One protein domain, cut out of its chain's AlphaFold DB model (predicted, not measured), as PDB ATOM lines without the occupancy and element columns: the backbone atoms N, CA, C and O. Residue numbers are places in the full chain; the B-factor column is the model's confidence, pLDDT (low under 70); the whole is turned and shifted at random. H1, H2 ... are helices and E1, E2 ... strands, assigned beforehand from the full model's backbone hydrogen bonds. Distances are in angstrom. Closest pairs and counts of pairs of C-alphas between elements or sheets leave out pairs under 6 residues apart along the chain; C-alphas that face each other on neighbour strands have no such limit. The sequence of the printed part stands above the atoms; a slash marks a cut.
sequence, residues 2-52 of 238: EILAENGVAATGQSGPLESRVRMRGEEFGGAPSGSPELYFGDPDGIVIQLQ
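Overview. This is residues 2 to 52 of the 238 residues of the protein "VOC domain-containing protein" of Planctomycetes bacterium (UniProt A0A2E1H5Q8). A long hairpin of E1 and E2 has the shorter E3 beside E2, making a narrow antiparallel sheet, with the small helix H1 near the end where E1 begins. The printed part has 51 residues, with one named helix and three named strands in the order H1, E1, E2, E3 along the chain; E1, E2 and E3 form a meander, each strand the antiparallel neighbour of the one before, and the class is mixed, helices and strands, with under half of the residues in named elements. The whole is only just compact, close to loose, with a radius of gyration of 11.7 A, and spans 32 by 20 by 17 A.

Arrangement. H1, residues 2 to 6, is not on the sheet; its O 2 to N 6 pair is within hydrogen-bond range. Its closest C-alpha pair to E1, residues 20 to 25, is Leu 4 and Ser 20, 7.9 A. E1 and E2, residues 36 to 42, form a hairpin at 154 degrees, with N 23 and O 38 2.9 A apart. E2 and E3, residues 48 to 51, form another at 140 degrees, with N 49 and O 41 2.8 A apart.

Along the chain. E1 is 15.8 A long, E2 19.8 A. H1 begins at C-alpha 2 (-3.176, -0.041, 123.276); E3 ends at C-alpha 51 (-11.392, 2.646, 112.673).

Size, cuts and confidence. The printed part has no cut. The link from H1 to E1 is long, 13 residues. No printed residue is under 70 in pLDDT.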
ATOM      1  N   GLU A   2      -3.805   1.088 122.559       91.69
ATOM      2  CA  GLU A   2      -3.176  -0.041 123.276       91.69
ATOM      3  C   GLU A   2      -3.272  -1.376 122.517       91.69
ATOM      4  O   GLU A   2      -2.242  -1.944 122.181       91.69
ATOM      5  N   ILE A   3      -4.479  -1.790 122.108       94.88
ATOM      6  CA  ILE A   3      -4.693  -3.028 121.325       94.88
ATOM      7  C   ILE A   3      -3.868  -3.044 120.026       94.88
ATOM      8  O   ILE A   3      -3.311  -4.072 119.648       94.88
ATOM      9  N   LEU A   4      -3.763  -1.899 119.341       96.44
ATOM     10  CA  LEU A   4      -2.942  -1.765 118.135       96.44
ATOM     11  C   LEU A   4      -1.454  -1.986 118.456       96.44
ATOM     12  O   LEU A   4      -0.795  -2.768 117.778       96.44
ATOM     13  N   ALA A   5      -0.949  -1.375 119.530       94.94
ATOM     14  CA  ALA A   5       0.439  -1.529 119.966       94.94
ATOM     15  C   ALA A   5       0.775  -2.967 120.393       94.94
ATOM     16  O   ALA A   5       1.834  -3.479 120.032       94.94
ATOM     17  N   GLU A   6      -0.135  -3.648 121.093       95.38
ATOM     18  CA  GLU A   6       0.001  -5.069 121.457       95.38
ATOM     19  C   GLU A   6       0.060  -5.994 120.232       95.38
ATOM     20  O   GLU A   6       0.670  -7.063 120.280       95.38
ATOM     21  N   ASN A   7      -0.520  -5.557 119.111       95.88
ATOM     22  CA  ASN A   7      -0.487  -6.245 117.821       95.88
ATOM     23  C   ASN A   7       0.565  -5.668 116.857       95.88
ATOM     24  O   ASN A   7       0.498  -5.894 115.650       95.88
ATOM     25  N   GLY A   8       1.567  -4.955 117.383       95.88
ATOM     26  CA  GLY A   8       2.739  -4.523 116.622       95.88
ATOM     27  C   GLY A   8       2.563  -3.238 115.814       95.88
ATOM     28  O   GLY A   8       3.458  -2.900 115.049       95.88
ATOM     29  N   VAL A   9       1.460  -2.506 115.991       98.12
ATOM     30  CA  VAL A   9       1.218  -1.213 115.336       98.12
ATOM     31  C   VAL A   9       1.621  -0.068 116.270       98.12
ATOM     32  O   VAL A   9       0.955   0.217 117.267       98.12
ATOM     33  N   ALA A  10       2.712   0.622 115.952       97.94
ATOM     34  CA  ALA A  10       3.282   1.667 116.794       97.94
ATOM     35  C   ALA A  10       2.479   2.981 116.744       97.94
ATOM     36  O   ALA A  10       2.044   3.437 115.690       97.94
ATOM     37  N   ALA A  11       2.315   3.644 117.890       97.06
ATOM     38  CA  ALA A  11       1.670   4.955 117.992       97.06
ATOM     39  C   ALA A  11       2.652   6.087 117.639       97.06
ATOM     40  O   ALA A  11       3.161   6.772 118.526       97.06
ATOM     41  N   THR A  12       2.956   6.267 116.353       97.25
ATOM     42  CA  THR A  12       3.974   7.234 115.893       97.25
ATOM     43  C   THR A  12       3.392   8.589 115.491       97.25
ATOM     44  O   THR A  12       4.137   9.542 115.264       97.25
ATOM     45  N   GLY A  13       2.064   8.703 115.401       96.62
ATOM     46  CA  GLY A  13       1.410   9.882 114.831       96.62
ATOM     47  C   GLY A  13       1.428   9.898 113.299       96.62
ATOM     48  O   GLY A  13       0.974  10.871 112.701       96.62
ATOM     49  N   GLN A  14       1.890   8.814 112.670       97.12
ATOM     50  CA  GLN A  14       1.819   8.558 111.231       97.12
ATOM     51  C   GLN A  14       0.913   7.350 110.944       97.12
ATOM     52  O   GLN A  14       0.427   6.691 111.855       97.12
ATOM     53  N   SER A  15       0.639   7.079 109.672       95.56
ATOM     54  CA  SER A  15      -0.101   5.887 109.232       95.56
ATOM     55  C   SER A  15       0.665   5.139 108.140       95.56
ATOM     56  O   SER A  15       0.066   4.710 107.160       95.56
ATOM     57  N   GLY A  16       1.995   5.066 108.264       97.19
ATOM     58  CA  GLY A  16       2.812   4.156 107.468       97.19
ATOM     59  C   GLY A  16       2.632   2.693 107.900       97.19
ATOM     60  O   GLY A  16       1.803   2.402 108.768       97.19
ATOM     61  N   PRO A  17       3.395   1.758 107.305       98.06
ATOM     62  CA  PRO A  17       3.307   0.341 107.640       98.06
ATOM     63  C   PRO A  17       3.498   0.097 109.137       98.06
ATOM     64  O   PRO A  17       4.525   0.473 109.701       98.06
ATOM     65  N   LEU A  18       2.510  -0.541 109.772       98.38
ATOM     66  CA  LEU A  18       2.486  -0.802 111.217       98.38
ATOM     67  C   LEU A  18       2.640   0.459 112.086       98.38
ATOM     68  O   LEU A  18       3.178   0.411 113.194       98.38
ATOM     69  N   GLU A  19       2.126   1.591 111.617       98.50
ATOM     70  CA  GLU A  19       2.046   2.837 112.374       98.50
ATOM     71  C   GLU A  19       0.599   3.285 112.547       98.50
ATOM     72  O   GLU A  19      -0.268   2.983 111.729       98.50
ATOM     73  N   SER A  20       0.330   4.040 113.608       98.38
ATOM     74  CA  SER A  20      -0.990   4.585 113.904       98.38
ATOM     75  C   SER A  20      -0.956   6.052 114.313       98.38
ATOM     76  O   SER A  20      -0.018   6.549 114.954       98.38
ATOM     77  N   ARG A  21      -2.044   6.741 113.962       97.81
ATOM     78  CA  ARG A  21      -2.284   8.150 114.266       97.81
ATOM     79  C   ARG A  21      -3.734   8.386 114.641       97.81
ATOM     80  O   ARG A  21      -4.636   7.710 114.154       97.81
ATOM     81  N   VAL A  22      -3.949   9.420 115.444       96.94
ATOM     82  CA  VAL A  22      -5.277   9.979 115.697       96.94
ATOM     83  C   VAL A  22      -5.320  11.370 115.087       96.94
ATOM     84  O   VAL A  22      -4.455  12.198 115.369       96.94
ATOM     85  N   ARG A  23      -6.314  11.627 114.239       95.12
ATOM     86  CA  ARG A  23      -6.647  12.979 113.786       95.12
ATOM     87  C   ARG A  23      -7.820  13.490 114.610       95.12
ATOM     88  O   ARG A  23      -8.790  12.770 114.785       95.12
ATOM     89  N   MET A  24      -7.746  14.732 115.075       96.38
ATOM     90  CA  MET A  24      -8.895  15.429 115.653       96.38
ATOM     91  C   MET A  24      -9.552  16.245 114.540       96.38
ATOM     92  O   MET A  24      -9.030  17.291 114.159       96.38
ATOM     93  N   ARG A  25     -10.638  15.735 113.950       95.62
ATOM     94  CA  ARG A  25     -11.342  16.415 112.855       95.62
ATOM     95  C   ARG A  25     -12.177  17.565 113.421       95.62
ATOM     96  O   ARG A  25     -13.116  17.311 114.168       95.62
ATOM     97  N   GLY A  26     -11.801  18.804 113.108       96.12
ATOM     98  CA  GLY A  26     -12.504  20.016 113.545       96.12
ATOM     99  C   GLY A  26     -13.749  20.340 112.714       96.12
ATOM    100  O   GLY A  26     -14.018  19.693 111.696       96.12
ATOM    101  N   GLU A  27     -14.496  21.360 113.142       95.00
ATOM    102  CA  GLU A  27     -15.727  21.839 112.488       95.00
ATOM    103  C   GLU A  27     -15.512  22.229 111.024       95.00
ATOM    104  O   GLU A  27     -16.383  22.001 110.187       95.00
ATOM    105  N   GLU A  28     -14.335  22.752 110.679       95.19
ATOM    106  CA  GLU A  28     -13.989  23.126 109.307       95.19
ATOM    107  C   GLU A  28     -13.927  21.924 108.348       95.19
ATOM    108  O   GLU A  28     -14.005  22.090 107.132       95.19
ATOM    109  N   PHE A  29     -13.835  20.711 108.898       93.31
ATOM    110  CA  PHE A  29     -13.932  19.439 108.183       93.31
ATOM    111  C   PHE A  29     -15.184  18.644 108.595       93.31
ATOM    112  O   PHE A  29     -15.225  17.423 108.428       93.31
ATOM    113  N   GLY A  30     -16.192  19.315 109.163       92.50
ATOM    114  CA  GLY A  30     -17.473  18.736 109.565       92.50
ATOM    115  C   GLY A  30     -17.428  17.875 110.828       92.50
ATOM    116  O   GLY A  30     -18.292  17.021 110.978       92.50
ATOM    117  N   GLY A  31     -16.399  17.999 111.669       94.75
ATOM    118  CA  GLY A  31     -16.310  17.305 112.957       94.75
ATOM    119  C   GLY A  31     -16.853  18.140 114.120       94.75
ATOM    120  O   GLY A  31     -17.405  19.222 113.924       94.75
ATOM    121  N   ALA A  32     -16.697  17.650 115.348       95.31
ATOM    122  CA  ALA A  32     -17.121  18.358 116.552       95.31
ATOM    123  C   ALA A  32     -16.248  19.602 116.836       95.31
ATOM    124  O   ALA A  32     -15.052  19.586 116.532       95.31
ATOM    125  N   PRO A  33     -16.776  20.625 117.541       93.94
ATOM    126  CA  PRO A  33     -15.998  21.789 117.998       93.94
ATOM    127  C   PRO A  33     -14.752  21.438 118.817       93.94
ATOM    128  O   PRO A  33     -13.722  22.104 118.744       93.94
ATOM    129  N   SER A  34     -14.821  20.360 119.600       94.00
ATOM    130  CA  SER A  34     -13.691  19.834 120.377       94.00
ATOM    131  C   SER A  34     -12.787  18.876 119.590       94.00
ATOM    132  O   SER A  34     -11.830  18.343 120.149       94.00
ATOM    133  N   GLY A  35     -13.100  18.639 118.315       95.44
ATOM    134  CA  GLY A  35     -12.496  17.636 117.451       95.44
ATOM    135  C   GLY A  35     -13.136  16.252 117.601       95.44
ATOM    136  O   GLY A  35     -13.263  15.735 118.712       95.44
ATOM    137  N   SER A  36     -13.493  15.630 116.476       96.50
ATOM    138  CA  SER A  36     -13.889  14.217 116.416       96.50
ATOM    139  C   SER A  36     -12.636  13.344 116.253       96.50
ATOM    140  O   SER A  36     -11.913  13.531 115.268       96.50
ATOM    141  N   PRO A  37     -12.312  12.429 117.186       95.62
ATOM    142  CA  PRO A  37     -11.173  11.529 117.045       95.62
ATOM    143  C   PRO A  37     -11.369  10.518 115.909       95.62
ATOM    144  O   PRO A  37     -12.265   9.683 115.931       95.62
ATOM    145  N   GLU A  38     -10.451  10.537 114.950       95.38
ATOM    146  CA  GLU A  38     -10.367   9.579 113.855       95.38
ATOM    147  C   GLU A  38      -9.088   8.754 114.000       95.38
ATOM    148  O   GLU A  38      -7.978   9.276 113.849       95.38
ATOM    149  N   LEU A  39      -9.242   7.468 114.326       96.88
ATOM    150  CA  LEU A  39      -8.132   6.536 114.477       96.88
ATOM    151  C   LEU A  39      -7.775   5.918 113.126       96.88
ATOM    152  O   LEU A  39      -8.609   5.276 112.493       96.88
ATOM    153  N   TYR A  40      -6.514   6.060 112.734       97.88
ATOM    154  CA  TYR A  40      -5.949   5.432 111.551       97.88
ATOM    155  C   TYR A  40      -4.780   4.533 111.931       97.88
ATOM    156  O   TYR A  40      -4.007   4.867 112.834       97.88
ATOM    157  N   PHE A  41      -4.597   3.451 111.185       98.44
ATOM    158  CA  PHE A  41      -3.357   2.689 111.187       98.44
ATOM    159  C   PHE A  41      -3.015   2.177 109.788       98.44
ATOM    160  O   PHE A  41      -3.913   1.994 108.972       98.44
ATOM    161  N   GLY A  42      -1.733   1.976 109.501       98.31
ATOM    162  CA  GLY A  42      -1.292   1.247 108.315       98.31
ATOM    163  C   GLY A  42      -1.165  -0.243 108.616       98.31
ATOM    164  O   GLY A  42      -0.606  -0.626 109.647       98.31
ATOM    165  N   ASP A  43      -1.680  -1.084 107.723       97.94
ATOM    166  CA  ASP A  43      -1.455  -2.531 107.763       97.94
ATOM    167  C   ASP A  43       0.041  -2.880 107.511       97.94
ATOM    168  O   ASP A  43       0.867  -1.974 107.332       97.94
ATOM    169  N   PRO A  44       0.449  -4.167 107.511       98.12
ATOM    170  CA  PRO A  44       1.841  -4.557 107.260       98.12
ATOM    171  C   PRO A  44       2.425  -4.076 105.921       98.12
ATOM    172  O   PRO A  44       3.646  -3.992 105.792       98.12
ATOM    173  N   ASP A  45       1.574  -3.785 104.937       98.19
ATOM    174  CA  ASP A  45       1.932  -3.319 103.597       98.19
ATOM    175  C   ASP A  45       1.756  -1.792 103.438       98.19
ATOM    176  O   ASP A  45       2.085  -1.231 102.394       98.19
ATOM    177  N   GLY A  46       1.290  -1.095 104.482       97.44
ATOM    178  CA  GLY A  46       1.088   0.356 104.503       97.44
ATOM    179  C   GLY A  46      -0.275   0.830 104.000       97.44
ATOM    180  O   GLY A  46      -0.464   2.034 103.821       97.44
ATOM    181  N   ILE A  47      -1.237  -0.071 103.789       98.06
ATOM    182  CA  ILE A  47      -2.613   0.299 103.445       98.06
ATOM    183  C   ILE A  47      -3.265   0.919 104.681       98.06
ATOM    184  O   ILE A  47      -3.343   0.301 105.743       98.06
ATOM    185  N   VAL A  48      -3.729   2.162 104.544       98.19
ATOM    186  CA  VAL A  48      -4.308   2.920 105.658       98.19
ATOM    187  C   VAL A  48      -5.744   2.483 105.913       98.19
ATOM    188  O   VAL A  48      -6.609   2.617 105.051       98.19
ATOM    189  N   ILE A  49      -6.004   2.037 107.136       97.50
ATOM    190  CA  ILE A  49      -7.321   1.671 107.646       97.50
ATOM    191  C   ILE A  49      -7.754   2.711 108.665       97.50
ATOM    192  O   ILE A  49      -6.992   3.090 109.556       97.50
ATOM    193  N   GLN A  50      -9.004   3.149 108.548       96.31
ATOM    194  CA  GLN A  50      -9.661   3.990 109.536       96.31
ATOM    195  C   GLN A  50     -10.595   3.134 110.394       96.31
ATOM    196  O   GLN A  50     -11.442   2.419 109.866       96.31
ATOM    197  N   LEU A  51     -10.457   3.230 111.714       95.50
ATOM    198  CA  LEU A  51     -11.392   2.646 112.673       95.50
ATOM    199  C   LEU A  51     -12.315   3.744 113.192       95.50
ATOM    200  O   LEU A  51     -11.848   4.835 113.529       95.50
ATOM    201  N   GLN A  52     -13.612   3.457 113.249       94.00
ATOM    202  CA  GLN A  52     -14.653   4.377 113.704       94.00
ATOM    203  C   GLN A  52     -15.653   3.655 114.608       94.00
ATOM    204  O   GLN A  52     -15.699   2.423 114.620       94.00
TER     205      GLN A  52